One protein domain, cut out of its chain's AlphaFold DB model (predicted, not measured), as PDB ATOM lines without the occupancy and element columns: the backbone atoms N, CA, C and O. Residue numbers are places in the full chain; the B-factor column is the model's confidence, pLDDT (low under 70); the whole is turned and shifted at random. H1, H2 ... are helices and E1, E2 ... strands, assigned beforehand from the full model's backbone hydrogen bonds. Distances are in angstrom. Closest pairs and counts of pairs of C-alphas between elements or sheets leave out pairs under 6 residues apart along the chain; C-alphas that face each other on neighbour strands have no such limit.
ATOM      1  N   VAL A  55     191.811 128.284 122.536       89.31
ATOM      2  CA  VAL A  55     191.267 129.617 122.828       89.31
ATOM      3  C   VAL A  55     192.384 130.582 123.244       89.31
ATOM      4  O   VAL A  55     192.446 131.703 122.741       89.31
ATOM      5  N   ALA A  56     193.300 130.151 124.106       88.75
ATOM      6  CA  ALA A  56     194.438 130.922 124.587       88.75
ATOM      7  C   ALA A  56     195.394 131.286 123.445       88.75
ATOM      8  O   ALA A  56     195.768 132.454 123.302       88.75
ATOM      9  N   ARG A  57     195.709 130.320 122.572       88.88
ATOM     10  CA  ARG A  57     196.496 130.548 121.349       88.88
ATOM     11  C   ARG A  57     195.849 131.571 120.424       88.88
ATOM     12  O   ARG A  57     196.556 132.398 119.838       88.88
ATOM     13  N   ARG A  58     194.521 131.522 120.288       90.25
ATOM     14  CA  ARG A  58     193.769 132.442 119.435       90.25
ATOM     15  C   ARG A  58     193.808 133.870 119.962       90.25
ATOM     16  O   ARG A  58     194.091 134.786 119.195       90.25
ATOM     17  N   ILE A  59     193.602 134.052 121.267       90.31
ATOM     18  CA  ILE A  59     193.753 135.360 121.925       90.31
ATOM     19  C   ILE A  59     195.174 135.893 121.707       90.31
ATOM     20  O   ILE A  59     195.338 137.017 121.242       90.31
ATOM     21  N   ALA A  60     196.197 135.073 121.976       88.88
ATOM     22  CA  ALA A  60     197.596 135.457 121.787       88.88
ATOM     23  C   ALA A  60     197.895 135.868 120.334       88.88
ATOM     24  O   ALA A  60     198.588 136.851 120.094       88.88
ATOM     25  N   GLY A  61     197.324 135.160 119.354       87.25
ATOM     26  CA  GLY A  61     197.450 135.513 117.938       87.25
ATOM     27  C   GLY A  61     196.861 136.870 117.595       87.25
ATOM     28  O   GLY A  61     197.511 137.655 116.913       87.25
ATOM     29  N   HIS A  62     195.657 137.159 118.087       87.94
ATOM     30  CA  HIS A  62     195.041 138.472 117.882       87.94
ATOM     31  C   HIS A  62     195.812 139.580 118.586       87.94
ATOM     32  O   HIS A  62     195.942 140.655 118.027       87.94
ATOM     33  N   MET A  63     196.401 139.319 119.750       87.50
ATOM     34  CA  MET A  63     197.227 140.320 120.420       87.50
ATOM     35  C   MET A  63     198.494 140.657 119.620       87.50
ATOM     36  O   MET A  63     198.814 141.828 119.448       87.50
ATOM     37  N   VAL A  64     199.189 139.650 119.076       84.94
ATOM     38  CA  VAL A  64     200.345 139.880 118.189       84.94
ATOM     39  C   VAL A  64     199.913 140.610 116.917       84.94
ATOM     40  O   VAL A  64     200.561 141.571 116.514       84.94
ATOM     41  N   LYS A  65     198.789 140.205 116.314       83.38
ATOM     42  CA  LYS A  65     198.190 140.898 115.169       83.38
ATOM     43  C   LYS A  65     197.941 142.377 115.477       83.38
ATOM     44  O   LYS A  65     198.340 143.235 114.697       83.38
ATOM     45  N   ASP A  66     197.274 142.664 116.592       83.12
ATOM     46  CA  ASP A  66     196.924 144.020 117.009       83.12
ATOM     47  C   ASP A  66     198.181 144.857 117.243       83.12
ATOM     48  O   ASP A  66     198.226 145.998 116.800       83.12
ATOM     49  N   HIS A  67     199.217 144.284 117.861       80.50
ATOM     50  CA  HIS A  67     200.515 144.940 118.031       80.50
ATOM     51  C   HIS A  67     201.163 145.289 116.682       80.50
ATOM     52  O   HIS A  67     201.470 146.448 116.424       80.50
ATOM     53  N   LEU A  68     201.289 144.312 115.779       76.56
ATOM     54  CA  LEU A  68     201.909 144.524 114.466       76.56
ATOM     55  C   LEU A  68     201.125 145.515 113.593       76.56
ATOM     56  O   LEU A  68     201.711 146.236 112.786       76.56
ATOM     57  N   HIS A  69     199.798 145.559 113.738       74.56
ATOM     58  CA  HIS A  69     198.962 146.499 112.998       74.56
ATOM     59  C   HIS A  69     198.824 147.868 113.661       74.56
ATOM     60  O   HIS A  69     198.605 148.840 112.933       74.56
ATOM     61  N   ALA A  70     198.984 147.980 114.982       65.94
ATOM     62  CA  ALA A  70     198.982 149.262 115.683       65.94
ATOM     63  C   ALA A  70     200.057 150.210 115.124       65.94
ATOM     64  O   ALA A  70     199.804 151.410 115.014       65.94
ATOM     65  N   ASP A  71     201.185 149.662 114.666       55.56
ATOM     66  CA  ASP A  71     202.293 150.447 114.111       55.56
ATOM     67  C   ASP A  71     202.212 150.672 112.589       55.56
ATOM     68  O   ASP A  71     202.885 151.547 112.043       55.56
ATOM     69  N   SER A  72     201.337 149.952 111.873       49.03
ATOM     70  CA  SER A  72     201.271 149.968 110.397       49.03
ATOM     71  C   SER A  72     200.709 151.256 109.757       49.03
ATOM     72  O   SER A  72     200.549 151.330 108.539       49.03
ATOM     73  N   GLY A  73     200.462 152.306 110.551       46.41
ATOM     74  CA  GLY A  73     200.167 153.664 110.074       46.41
ATOM     75  C   GLY A  73     201.403 154.519 109.750       46.41
ATOM     76  O   GLY A  73     201.253 155.618 109.216       46.41
ATOM     77  N   SER A  74     202.615 154.041 110.053       37.75
ATOM     78  CA  SER A  74     203.879 154.743 109.802       37.75
ATOM     79  C   SER A  74     204.809 153.874 108.954       37.75
ATOM     80  O   SER A  74     205.076 152.725 109.286       37.75
ATOM     81  N   VAL A  75     205.356 154.442 107.875       36.97
ATOM     82  CA  VAL A  75     206.350 153.806 106.980       36.97
ATOM     83  C   VAL A  75     207.688 153.519 107.703       36.97
ATOM     84  O   VAL A  75     208.562 152.853 107.162       36.97
ATOM     85  N   PHE A  76     207.812 153.940 108.967       37.16
ATOM     86  CA  PHE A  76     208.879 153.584 109.906       37.16
ATOM     87  C   PHE A  76     208.274 153.073 111.224       37.16
ATOM     88  O   PHE A  76     208.417 153.697 112.275       37.16
ATOM     89  N   ALA A  77     207.526 151.975 111.148       43.22
ATOM     90  CA  ALA A  77     206.940 151.255 112.277       43.22
ATOM     91  C   ALA A  77     208.038 150.603 113.143       43.22
ATOM     92  O   ALA A  77     208.299 149.406 113.047       43.22
ATOM     93  N   VAL A  78     208.750 151.408 113.931       50.12
ATOM     94  CA  VAL A  78     209.730 150.915 114.902       50.12
ATOM     95  C   VAL A  78     208.957 150.248 116.037       50.12
ATOM     96  O   VAL A  78     208.229 150.936 116.757       50.12
ATOM     97  N   ARG A  79     209.130 148.924 116.188       61.41
ATOM     98  CA  ARG A  79     208.726 148.162 117.380       61.41
ATOM     99  C   ARG A  79     209.187 148.956 118.598       61.41
ATOM    100  O   ARG A  79     210.384 149.087 118.833       61.41
ATOM    101  N   SER A  80     208.267 149.566 119.337       67.88
ATOM    102  CA  SER A  80     208.678 150.389 120.474       67.88
ATOM    103  C   SER A  80     209.027 149.472 121.644       67.88
ATOM    104  O   SER A  80     208.143 148.914 122.294       67.88
ATOM    105  N   VAL A  81     210.320 149.282 121.899       72.94
ATOM    106  CA  VAL A  81     210.808 148.433 122.991       72.94
ATOM    107  C   VAL A  81     211.005 149.262 124.262       72.94
ATOM    108  O   VAL A  81     211.516 150.383 124.241       72.94
ATOM    109  N   LEU A  82     210.533 148.741 125.394       73.38
ATOM    110  CA  LEU A  82     210.697 149.362 126.705       73.38
ATOM    111  C   LEU A  82     212.013 148.900 127.348       73.38
ATOM    112  O   LEU A  82     212.027 148.077 128.268       73.38
ATOM    113  N   ASP A  83     213.122 149.473 126.886       67.38
ATOM    114  CA  ASP A  83     214.491 149.072 127.266       67.38
ATOM    115  C   ASP A  83     214.828 149.312 128.745       67.38
ATOM    116  O   ASP A  83     215.818 148.799 129.262       67.38
ATOM    117  N   THR A  84     213.990 150.048 129.483       70.31
ATOM    118  CA  THR A  84     214.188 150.283 130.923       70.31
ATOM    119  C   THR A  84     214.193 148.992 131.746       70.31
ATOM    120  O   THR A  84     214.788 148.966 132.822       70.31
ATOM    121  N   TRP A  85     213.575 147.920 131.238       67.19
ATOM    122  CA  TRP A  85     213.554 146.592 131.864       67.19
ATOM    123  C   TRP A  85     214.771 145.729 131.525       67.19
ATOM    124  O   TRP A  85     215.135 144.838 132.292       67.19
ATOM    125  N   CYS A  86     215.437 146.014 130.408       66.88
ATOM    126  CA  CYS A  86     216.686 145.373 130.036       66.88
ATOM    127  C   CYS A  86     217.620 146.422 129.419       66.88
ATOM    128  O   CYS A  86     217.692 146.525 128.202       66.88
ATOM    129  N   PRO A  87     218.381 147.179 130.231       69.12
ATOM    130  CA  PRO A  87     219.233 148.263 129.723       69.12
ATOM    131  C   PRO A  87     220.376 147.792 128.816       69.12
ATOM    132  O   PRO A  87     221.031 148.590 128.159       69.12
ATOM    133  N   GLU A  88     220.661 146.491 128.850       67.12
ATOM    134  CA  GLU A  88     221.652 145.834 128.001       67.12
ATOM    135  C   GLU A  88     221.074 145.430 126.643       67.12
ATOM    136  O   GLU A  88     221.847 145.024 125.780       67.12
ATOM    137  N   HIS A  89     219.751 145.530 126.464       68.88
ATOM    138  CA  HIS A  89     219.071 145.213 125.222       68.88
ATOM    139  C   HIS A  89     219.498 146.173 124.113       68.88
ATOM    140  O   HIS A  89     219.521 147.388 124.297       68.88
ATOM    141  N   ASP A  90     219.845 145.602 122.966       65.88
ATOM    142  CA  ASP A  90     220.250 146.342 121.780       65.88
ATOM    143  C   ASP A  90     219.820 145.543 120.543       65.88
ATOM    144  O   ASP A  90     220.418 144.511 120.234       65.88
ATOM    145  N   GLU A  91     218.771 145.999 119.846       65.44
ATOM    146  CA  GLU A  91     218.272 145.356 118.617       65.44
ATOM    147  C   GLU A  91     219.323 145.338 117.492       65.44
ATOM    148  O   GLU A  91     219.272 144.473 116.616       65.44
ATOM    149  N   ALA A  92     220.308 146.246 117.512       66.25
ATOM    150  CA  ALA A  92     221.376 146.285 116.513       66.25
ATOM    151  C   ALA A  92     222.493 145.262 116.789       66.25
ATOM    152  O   ALA A  92     223.351 145.036 115.929       66.25
ATOM    153  N   SER A  93     222.505 144.637 117.971       62.72
ATOM    154  CA  SER A  93     223.512 143.657 118.370       62.72
ATOM    155  C   SER A  93     222.863 142.293 118.631       62.72
ATOM    156  O   SER A  93     222.251 142.100 119.679       62.72
ATOM    157  N   PRO A  94     223.052 141.291 117.748       65.88
ATOM    158  CA  PRO A  94     222.434 139.969 117.907       65.88
ATOM    159  C   PRO A  94     222.730 139.285 119.251       65.88
ATOM    160  O   PRO A  94     221.900 138.545 119.758       65.88
ATOM    161  N   LEU A  95     223.893 139.566 119.850       57.81
ATOM    162  CA  LEU A  95     224.304 139.029 121.155       57.81
ATOM    163  C   LEU A  95     223.581 139.676 122.348       57.81
ATOM    164  O   LEU A  95     223.664 139.166 123.462       57.81
ATOM    165  N   LYS A  96     222.933 140.822 122.133       59.78
ATOM    166  CA  LYS A  96     222.222 141.614 123.148       59.78
ATOM    167  C   LYS A  96     220.728 141.753 122.849       59.78
ATOM    168  O   LYS A  96     219.970 142.278 123.667       59.78
ATOM    169  N   MET A  97     220.297 141.298 121.678       64.19
ATOM    170  CA  MET A  97     218.896 141.250 121.303       64.19
ATOM    171  C   MET A  97     218.170 140.250 122.205       64.19
ATOM    172  O   MET A  97     218.639 139.135 122.432       64.19
ATOM    173  N   ALA A  98     217.018 140.652 122.739       65.06
ATOM    174  CA  ALA A  98     216.193 139.755 123.523       65.06
ATOM    175  C   ALA A  98     215.570 138.710 122.593       65.06
ATOM    176  O   ALA A  98     215.093 139.021 121.501       65.06
ATOM    177  N   THR A  99     215.572 137.462 123.037       67.06
ATOM    178  CA  THR A  99     214.968 136.332 122.319       67.06
ATOM    179  C   THR A  99     213.488 136.154 122.663       67.06
ATOM    180  O   THR A  99     212.762 135.462 121.948       67.06
ATOM    181  N   LEU A 100     213.027 136.789 123.747       76.94
ATOM    182  CA  LEU A 100     211.633 136.831 124.171       76.94
ATOM    183  C   LEU A 100     211.215 138.255 124.531       76.94
ATOM    184  O   LEU A 100     211.922 138.968 125.242       76.94
ATOM    185  N   TYR A 101     210.009 138.622 124.115       84.06
ATOM    186  CA  TYR A 101     209.378 139.896 124.439       84.06
ATOM    187  C   TYR A 101     208.027 139.658 125.095       84.06
ATOM    188  O   TYR A 101     207.187 138.943 124.554       84.06
ATOM    189  N   ALA A 102     207.769 140.280 126.239       87.00
ATOM    190  CA  ALA A 102     206.431 140.312 126.804       87.00
ATOM    191  C   ALA A 102     205.555 141.331 126.067       87.00
ATOM    192  O   ALA A 102     205.953 142.479 125.856       87.00
ATOM    193  N   LEU A 103     204.340 140.901 125.730       88.19
ATOM    194  CA  LEU A 103     203.301 141.710 125.100       88.19
ATOM    195  C   LEU A 103     202.024 141.627 125.942       88.19
ATOM    196  O   LEU A 103     201.650 140.542 126.386       88.19
ATOM    197  N   SER A 104     201.343 142.754 126.155       88.31
ATOM    198  CA  SER A 104     200.091 142.806 126.924       88.31
ATOM    199  C   SER A 104     199.108 143.814 126.341       88.31
ATOM    200  O   SER A 104     199.520 144.822 125.772       88.31
ATOM    201  N   TYR A 105     197.805 143.605 126.547       82.75
ATOM    202  CA  TYR A 105     196.785 144.572 126.117       82.75
ATOM    203  C   TYR A 105     196.860 145.909 126.862       82.75
ATOM    204  O   TYR A 105     196.460 146.933 126.309       82.75
ATOM    205  N   ALA A 106     197.383 145.921 128.093       77.94
ATOM    206  CA  ALA A 106     197.608 147.150 128.847       77.94
ATOM    207  C   ALA A 106     198.576 148.106 128.129       77.94
ATOM    208  O   ALA A 106     198.428 149.319 128.255       77.94
ATOM    209  N   ASN A 107     199.523 147.564 127.357       76.06
ATOM    210  CA  ASN A 107     200.498 148.316 126.571       76.06
ATOM    211  C   ASN A 107     200.727 147.637 125.214       76.06
ATOM    212  O   ASN A 107     201.829 147.195 124.911       76.06
ATOM    213  N   ILE A 108     199.679 147.562 124.386       82.06
ATOM    214  CA  ILE A 108     199.737 146.847 123.098       82.06
ATOM    215  C   ILE A 108     200.742 147.450 122.105       82.06
ATOM    216  O   ILE A 108     201.159 146.778 121.175       82.06
ATOM    217  N   ALA A 109     201.135 148.712 122.296       75.88
ATOM    218  CA  ALA A 109     202.090 149.418 121.443       75.88
ATOM    219  C   ALA A 109     203.562 149.149 121.806       75.88
ATOM    220  O   ALA A 109     204.445 149.549 121.057       75.88
ATOM    221  N   TYR A 110     203.841 148.501 122.945       79.00
ATOM    222  CA  TYR A 110     205.205 148.334 123.442       79.00
ATOM    223  C   TYR A 110     205.551 146.873 123.718       79.00
ATOM    224  O   TYR A 110     204.733 146.112 124.239       79.00
ATOM    225  N   LEU A 111     206.800 146.515 123.433       84.00
ATOM    226  CA  LEU A 111     207.391 145.231 123.799       84.00
ATOM    227  C   LEU A 111     208.299 145.400 125.012       84.00
ATOM    228  O   LEU A 111     209.061 146.360 125.096       84.00
ATOM    229  N   ILE A 112     208.233 144.465 125.958       84.62
ATOM    230  CA  ILE A 112     209.133 144.450 127.116       84.62
ATOM    231  C   ILE A 112     210.139 143.312 126.911       84.62
ATOM    232  O   ILE A 112     209.721 142.152 126.926       84.62
ATOM    233  N   PRO A 113     211.434 143.602 126.707       84.56
ATOM    234  CA  PRO A 113     212.437 142.572 126.474       84.56
ATOM    235  C   PRO A 113     212.628 141.741 127.744       84.56
ATOM    236  O   PRO A 113     212.785 142.283 128.842       84.56
ATOM    237  N   LEU A 114     212.615 140.418 127.595       76.81
ATOM    238  CA  LEU A 114     212.836 139.469 128.680       76.81
ATOM    239  C   LEU A 114     214.236 138.868 128.552       76.81
ATOM    240  O   LEU A 114     214.627 138.396 127.487       76.81
ATOM    241  N   ARG A 115     214.978 138.853 129.660       74.00
ATOM    242  CA  ARG A 115     216.257 138.139 129.787       74.00
ATOM    243  C   ARG A 115     216.041 136.644 129.998       74.00
ATOM    244  O   ARG A 115     216.864 135.849 129.570       74.00
ATOM    245  N   SER A 116     214.951 136.280 130.673       72.00
ATOM    246  CA  SER A 116     214.574 134.894 130.943       72.00
ATOM    247  C   SER A 116     213.064 134.759 131.177       72.00
ATOM    248  O   SER A 116     212.354 135.752 131.387       72.00
ATOM    249  N   ILE A 117     212.549 133.527 131.147       71.94
ATOM    250  CA  ILE A 117     211.114 133.253 131.315       71.94
ATOM    251  C   ILE A 117     210.621 133.520 132.748       71.94
ATOM    252  O   ILE A 117     209.447 133.818 132.967       71.94
ATOM    253  N   GLU A 118     211.506 133.486 133.743       75.31
ATOM    254  CA  GLU A 118     211.180 133.756 135.147       75.31
ATOM    255  C   GLU A 118     210.680 135.192 135.346       75.31
ATOM    256  O   GLU A 118     209.796 135.428 136.180       75.31
ATOM    257  N   GLN A 119     211.175 136.135 134.534       77.25
ATOM    258  CA  GLN A 119     210.789 137.549 134.585       77.25
ATOM    259  C   GLN A 119     209.331 137.787 134.180       77.25
ATOM    260  O   GLN A 119     208.761 138.835 134.492       77.25
ATOM    261  N   VAL A 120     208.674 136.805 133.555       79.19
ATOM    262  CA  VAL A 120     207.266 136.898 133.151       79.19
ATOM    263  C   VAL A 120     206.352 137.244 134.325       79.19
ATOM    264  O   VAL A 120     205.400 138.001 134.152       79.19
ATOM    265  N   LYS A 121     206.629 136.731 135.530       78.88
ATOM    266  CA  LYS A 121     205.807 137.033 136.715       78.88
ATOM    267  C   LYS A 121     205.938 138.490 137.157       78.88
ATOM    268  O   LYS A 121     204.942 139.091 137.550       78.88
ATOM    269  N   GLU A 122     207.143 139.041 137.091       82.81
ATOM    270  CA  GLU A 122     207.417 140.432 137.462       82.81
ATOM    271  C   GLU A 122     206.776 141.388 136.459       82.81
ATOM    272  O   GLU A 122     206.052 142.309 136.845       82.81
ATOM    273  N   VAL A 123     206.954 141.102 135.165       82.50
ATOM    274  CA  VAL A 123     206.334 141.878 134.090       82.50
ATOM    275  C   VAL A 123     204.811 141.775 134.146       82.50
ATOM    276  O   VAL A 123     204.139 142.789 133.981       82.50
ATOM    277  N   ALA A 124     204.249 140.600 134.448       81.75
ATOM    278  CA  ALA A 124     202.809 140.430 134.617       81.75
ATOM    279  C   ALA A 124     202.247 141.361 135.703       81.75
ATOM    280  O   ALA A 124     201.273 142.065 135.452       81.75
ATOM    281  N   GLU A 125     202.864 141.427 136.886       82.19
ATOM    282  CA  GLU A 125     202.404 142.344 137.939       82.19
ATOM    283  C   GLU A 125     202.565 143.822 137.545       82.19
ATOM    284  O   GLU A 125     201.721 144.640 137.918       82.19
ATOM    285  N   PHE A 126     203.581 144.167 136.749       82.81
ATOM    286  CA  PHE A 126     203.757 145.522 136.220       82.81
ATOM    287  C   PHE A 126     202.663 145.918 135.216       82.81
ATOM    288  O   PHE A 126     202.085 146.997 135.328       82.81
ATOM    289  N   VAL A 127     202.327 145.041 134.264       79.75
ATOM    290  CA  VAL A 127     201.309 145.306 133.224       79.75
ATOM    291  C   VAL A 127     199.881 145.002 133.690       79.75
ATOM    292  O   VAL A 127     198.956 144.856 132.888       79.75
ATOM    293  N   ARG A 128     199.672 144.881 135.002       79.62
ATOM    294  CA  ARG A 128     198.401 144.452 135.575       79.62
ATOM    295  C   ARG A 128     197.268 145.430 135.317       79.62
ATOM    296  O   ARG A 128     197.250 146.547 135.822       79.62
ATOM    297  N   SER A 129     196.231 144.926 134.659       78.56
ATOM    298  CA  SER A 129     194.943 145.597 134.520       78.56
ATOM    299  C   SER A 129     193.901 145.048 135.502       78.56
ATOM    300  O   SER A 129     193.890 143.867 135.854       78.56
ATOM    301  N   SER A 130     192.973 145.905 135.932       81.19
ATOM    302  CA  SER A 130     191.753 145.489 136.643       81.19
ATOM    303  C   SER A 130     190.669 144.963 135.695       81.19
ATOM    304  O   SER A 130     189.643 144.431 136.149       81.19
ATOM    305  N   HIS A 131     190.897 145.089 134.383       87.88
ATOM    306  CA  HIS A 131     189.945 144.714 133.357       87.88
ATOM    307  C   HIS A 131     190.247 143.357 132.726       87.88
ATOM    308  O   HIS A 131     191.397 142.971 132.572       87.88
ATOM    309  N   CYS A 132     189.195 142.614 132.369       89.00
ATOM    310  CA  CYS A 132     189.355 141.340 131.672       89.00
ATOM    311  C   CYS A 132     189.625 141.609 130.197       89.00
ATOM    312  O   CYS A 132     188.767 142.163 129.500       89.00
ATOM    313  N   GLU A 133     190.780 141.153 129.737       88.12
ATOM    314  CA  GLU A 133     191.289 141.417 128.394       88.12
ATOM    315  C   GLU A 133     190.830 140.346 127.402       88.12
ATOM    316  O   GLU A 133     190.393 140.674 126.308       88.12
ATOM    317  N   ALA A 134     190.773 139.078 127.820       86.62
ATOM    318  CA  ALA A 134     190.418 137.982 126.914       86.62
ATOM    319  C   ALA A 134     188.978 138.013 126.382       86.62
ATOM    320  O   ALA A 134     188.734 137.594 125.259       86.62
ATOM    321  N   ARG A 135     188.013 138.436 127.214       90.12
ATOM    322  CA  ARG A 135     186.574 138.541 126.889       90.12
ATOM    323  C   ARG A 135     186.010 137.372 126.060       90.12
ATOM    324  O   ARG A 135     185.184 137.584 125.187       90.12
ATOM    325  N   VAL A 136     186.409 136.135 126.357       91.50
ATOM    326  CA  VAL A 136     186.093 134.974 125.504       91.50
ATOM    327  C   VAL A 136     184.730 134.337 125.730       91.50
ATOM    328  O   VAL A 136     184.326 133.503 124.933       91.50
ATOM    329  N   THR A 137     184.005 134.708 126.786       92.88
ATOM    330  CA  THR A 137     182.682 134.145 127.100       92.88
ATOM    331  C   THR A 137     181.655 135.234 127.392       92.88
ATOM    332  O   THR A 137     181.992 136.265 127.980       92.88
ATOM    333  N   ARG A 138     180.381 134.989 127.051       92.50
ATOM    334  CA  ARG A 138     179.242 135.878 127.372       92.50
ATOM    335  C   ARG A 138     179.112 136.186 128.863       92.50
ATOM    336  O   ARG A 138     178.570 137.222 129.233       92.50
ATOM    337  N   ARG A 139     179.641 135.311 129.721       92.94
ATOM    338  CA  ARG A 139     179.649 135.477 131.185       92.94
ATOM    339  C   ARG A 139     180.815 136.333 131.687       92.94
ATOM    340  O   ARG A 139     181.011 136.455 132.895       92.94
ATOM    341  N   CYS A 140     181.619 136.906 130.790       92.62
ATOM    342  CA  CYS A 140     182.768 137.725 131.153       92.62
ATOM    343  C   CYS A 140     182.371 138.839 132.131       92.62
ATOM    344  O   CYS A 140     181.416 139.582 131.916       92.62
ATOM    345  N   THR A 141     183.148 138.976 133.206       92.00
ATOM    346  CA  THR A 141     183.001 140.046 134.196       92.00
ATOM    347  C   THR A 141     184.161 141.030 134.040       92.00
ATOM    348  O   THR A 141     185.185 140.910 134.718       92.00
ATOM    349  N   PRO A 142     184.039 142.026 133.140       87.69
ATOM    350  CA  PRO A 142     185.177 142.791 132.654       87.69
ATOM    351  C   PRO A 142     185.855 143.659 133.705       87.69
ATOM    352  O   PRO A 142     186.959 144.080 133.436       87.69
ATOM    353  N   LYS A 143     185.252 143.925 134.871       88.88
ATOM    354  CA  LYS A 143     185.839 144.748 135.952       88.88
ATOM    355  C   LYS A 143     186.369 143.933 137.143       88.88
ATOM    356  O   LYS A 143     186.606 144.483 138.213       88.88
ATOM    357  N   ARG A 144     186.437 142.603 137.017       82.88
ATOM    358  CA  ARG A 144     186.842 141.680 138.098       82.88
ATOM    359  C   ARG A 144     187.961 140.744 137.642       82.88
ATOM    360  O   ARG A 144     187.946 139.546 137.943       82.88
ATOM    361  N   ALA A 145     188.908 141.276 136.876       82.25
ATOM    362  CA  ALA A 145     190.061 140.512 136.429       82.25
ATOM    363  C   ALA A 145     191.099 140.408 137.550       82.25
ATOM    364  O   ALA A 145     191.391 141.378 138.243       82.25
ATOM    365  N   THR A 146     191.589 139.194 137.797       70.94
ATOM    366  CA  THR A 146     192.474 138.922 138.947       70.94
ATOM    367  C   THR A 146     193.564 137.904 138.652       70.94
ATOM    368  O   THR A 146     194.402 137.649 139.516       70.94
ATOM    369  N   LYS A 147     193.533 137.271 137.477       75.38
ATOM    370  CA  LYS A 147     194.428 136.169 137.136       75.38
ATOM    371  C   LYS A 147     195.093 136.444 135.809       75.38
ATOM    372  O   LYS A 147     194.401 136.739 134.846       75.38
ATOM    373  N   PHE A 148     196.403 136.285 135.775       81.50
ATOM    374  CA  PHE A 148     197.164 136.304 134.541       81.50
ATOM    375  C   PHE A 148     197.194 134.936 133.899       81.50
ATOM    376  O   PHE A 148     197.152 133.904 134.582       81.50
ATOM    377  N   LEU A 149     197.296 134.964 132.584       84.56
ATOM    378  CA  LEU A 149     197.636 133.826 131.763       84.56
ATOM    379  C   LEU A 149     198.732 134.286 130.798       84.56
ATOM    380  O   LEU A 149     198.659 135.392 130.264       84.56
ATOM    381  N   ALA A 150     199.762 133.456 130.662       87.62
ATOM    382  CA  ALA A 150     200.871 133.657 129.745       87.62
ATOM    383  C   ALA A 150     200.813 132.572 128.666       87.62
ATOM    384  O   ALA A 150     200.621 131.397 128.993       87.62
ATOM    385  N   VAL A 151     200.937 132.982 127.408       87.31
ATOM    386  CA  VAL A 151     200.972 132.093 126.241       87.31
ATOM    387  C   VAL A 151     202.178 132.472 125.402       87.31
ATOM    388  O   VAL A 151     202.305 133.633 125.004       87.31
ATOM    389  N   LYS A 152     203.047 131.512 125.106       85.31
ATOM    390  CA  LYS A 152     204.164 131.727 124.193       85.31
ATOM    391  C   LYS A 152     203.671 131.652 122.751       85.31
ATOM    392  O   LYS A 152     202.916 130.757 122.364       85.31
ATOM    393  N   ARG A 153     204.118 132.598 121.931       81.00
ATOM    394  CA  ARG A 153     203.848 132.637 120.497       81.00
ATOM    395  C   ARG A 153     205.047 133.218 119.750       81.00
ATOM    396  O   ARG A 153     205.207 134.431 119.681       81.00
ATOM    397  N   ASN A 154     205.861 132.344 119.157       79.12
ATOM    398  CA  ASN A 154     207.155 132.701 118.562       79.12
ATOM    399  C   ASN A 154     208.044 133.432 119.591       79.12
ATOM    400  O   ASN A 154     208.274 132.902 120.677       79.12
ATOM    401  N   GLU A 155     208.504 134.641 119.261       78.75
ATOM    402  CA  GLU A 155     209.291 135.533 120.125       78.75
ATOM    403  C   GLU A 155     208.444 136.276 121.176       78.75
ATOM    404  O   GLU A 155     208.987 136.951 122.047       78.75
ATOM    405  N   PHE A 156     207.112 136.155 121.132       83.62
ATOM    406  CA  PHE A 156     206.212 136.879 122.029       83.62
ATOM    407  C   PHE A 156     205.744 136.013 123.195       83.62
ATOM    408  O   PHE A 156     205.157 134.943 123.018       83.62
ATOM    409  N   MET A 157     205.905 136.532 124.403       87.88
ATOM    410  CA  MET A 157     205.222 136.076 125.599       87.88
ATOM    411  C   MET A 157     203.962 136.919 125.805       87.88
ATOM    412  O   MET A 157     204.002 138.044 126.301       87.88
ATOM    413  N   CYS A 158     202.823 136.372 125.401       88.88
ATOM    414  CA  CYS A 158     201.541 137.053 125.454       88.88
ATOM    415  C   CYS A 158     200.944 136.984 126.863       88.88
ATOM    416  O   CYS A 158     200.541 135.910 127.311       88.88
ATOM    417  N   LEU A 159     200.853 138.126 127.545       90.00
ATOM    418  CA  LEU A 159     200.321 138.262 128.898       90.00
ATOM    419  C   LEU A 159     198.945 138.916 128.860       90.00
ATOM    420  O   LEU A 159     198.801 140.039 128.378       90.00
ATOM    421  N   PHE A 160     197.939 138.243 129.414       86.00
ATOM    422  CA  PHE A 160     196.611 138.840 129.535       86.00
ATOM    423  C   PHE A 160     195.913 138.520 130.856       86.00
ATOM    424  O   PHE A 160     195.996 137.408 131.396       86.00
ATOM    425  N   VAL A 161     195.197 139.518 131.383       86.69
ATOM    426  CA  VAL A 161     194.430 139.416 132.630       86.69
ATOM    427  C   VAL A 161     193.016 138.919 132.353       86.69
ATOM    428  O   VAL A 161     192.273 139.420 131.508       86.69
ATOM    429  N   LEU A 162     192.609 137.931 133.137       87.50
ATOM    430  CA  LEU A 162     191.349 137.225 133.027       87.50
ATOM    431  C   LEU A 162     190.469 137.466 134.251       87.50
ATOM    432  O   LEU A 162     190.916 137.440 135.407       87.50
ATOM    433  N   CYS A 163     189.170 137.609 133.997       90.12
ATOM    434  CA  CYS A 163     188.148 137.357 135.005       90.12
ATOM    435  C   CYS A 163     187.991 135.849 135.256       90.12
ATOM    436  O   CYS A 163     188.431 135.011 134.463       90.12
ATOM    437  N   ARG A 164     187.321 135.499 136.361       89.00
ATOM    438  CA  ARG A 164     187.081 134.103 136.757       89.00
ATOM    439  C   ARG A 164     186.408 133.283 135.650       89.00
ATOM    440  O   ARG A 164     186.850 132.171 135.388       89.00
ATOM    441  N   GLU A 165     185.392 133.838 134.997       92.38
ATOM    442  CA  GLU A 165     184.602 133.118 133.988       92.38
ATOM    443  C   GLU A 165     185.417 132.813 132.724       92.38
ATOM    444  O   GLU A 165     185.429 131.678 132.257       92.38
ATOM    445  N   CYS A 166     186.186 133.784 132.215       90.44
ATOM    446  CA  CYS A 166     187.084 133.557 131.076       90.44
ATOM    447  C   CYS A 166     188.189 132.550 131.417       90.44
ATOM    448  O   CYS A 166     188.512 131.693 130.597       90.44
ATOM    449  N   LYS A 167     188.732 132.604 132.643       88.75
ATOM    450  CA  LYS A 167     189.700 131.606 133.108       88.75
ATOM    451  C   LYS A 167     189.096 130.203 133.121       88.75
ATOM    452  O   LYS A 167     189.760 129.275 132.682       88.75
ATOM    453  N   LEU A 168     187.878 130.034 133.642       89.06
ATOM    454  CA  LEU A 168     187.215 128.728 133.679       89.06
ATOM    455  C   LEU A 168     186.956 128.189 132.271       89.06
ATOM    456  O   LEU A 168     187.200 127.012 132.034       89.06
ATOM    457  N   HIS A 169     186.529 129.046 131.340       90.25
ATOM    458  CA  HIS A 169     186.330 128.668 129.936       90.25
ATOM    459  C   HIS A 169     187.604 128.077 129.315       90.25
ATOM    460  O   HIS A 169     187.569 126.977 128.765       90.25
ATOM    461  N   ILE A 170     188.729 128.782 129.470       87.31
ATOM    462  CA  ILE A 170     190.046 128.367 128.961       87.31
ATOM    463  C   ILE A 170     190.556 127.119 129.696       87.31
ATOM    464  O   ILE A 170     190.953 126.137 129.077       87.31
ATOM    465  N   HIS A 171     190.502 127.118 131.030       85.94
ATOM    466  CA  HIS A 171     191.022 126.028 131.856       85.94
ATOM    467  C   HIS A 171     190.282 124.707 131.630       85.94
ATOM    468  O   HIS A 171     190.910 123.654 131.560       85.94
ATOM    469  N   ASN A 172     188.961 124.769 131.458       87.00
ATOM    470  CA  ASN A 172     188.142 123.597 131.156       87.00
ATOM    471  C   ASN A 172     188.273 123.145 129.695       87.00
ATOM    472  O   ASN A 172     187.609 122.184 129.312       87.00
ATOM    473  N   ARG A 173     189.088 123.835 128.879       84.62
ATOM    474  CA  ARG A 173     189.265 123.567 127.445       84.62
ATOM    475  C   ARG A 173     187.920 123.489 126.721       84.62
ATOM    476  O   ARG A 173     187.696 122.617 125.887       84.62
TER     477      ARG A 173
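This is residues 55 to 173 of the 207 residues of an uncharacterized protein of Mycobacterium sherrisii (UniProt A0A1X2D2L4). A strongly twisted sheet made of two hairpins, E1 with E2 and E3 with E4, stands between helix H1 across one face and helix H2 over the other, with H3 at the far end of the E3-E4 hairpin. A long loop, residues 71 to 99, reaches out past the opposite end. The 119 printed residues include three named helices and four named strands, in the order H1 E1 E2 H2 E3 E4 H3. The class is mixed, and so is the sheet, ordered E2 E1 E4 E3; the whole is compact, with a radius of gyration of the C-alphas of 14.7 A and spans of 46 by 33 by 23 A.

H1, residues 55 to 70, begins at C-alpha (191.267, 129.617, 122.828) and measures 22.3 A. E1 is residues 100 to 104, E2 110 to 114, H2 117 to 126, E3 145 to 153 with 22.5 A and E4 156 to 163 with 22.2 A. H3, residues 164 to 171, ends at (191.022, 126.028, 131.856).

Parallel E1 and E4 have N 157 and O 101 at 2.7 A. E2 is antiparallel to E1, with N 102 and O 112 at 2.8 A, and E3 to E4, with N 158 and O 151 at 2.8 A. H1 is on the sheet at a height of 8.9 A; its closest C-alphas to E4 are Ala 60 and Cys 158, 5.6 A. H2 is on the opposite face, with the C-alphas of Ala 124 and Leu 159 closest to E4 at 6.6 A. H2 crosses over from E2 to E3, a split strand-helix-strand unit with E1 and E4 between its strands and a right-handed crossover. Every O i to N i+4 pair is within hydrogen-bond range in H1 and H3, and 4 of 6 in H2.

The C-alphas of Ser 93 and Arg 139 are farthest apart, 46.4 A. The printed part has no cut; the links H1 to E1 and H2 to E3 are long. Residues 70 to 80, 83 and 85 to 99 have pLDDT under 70.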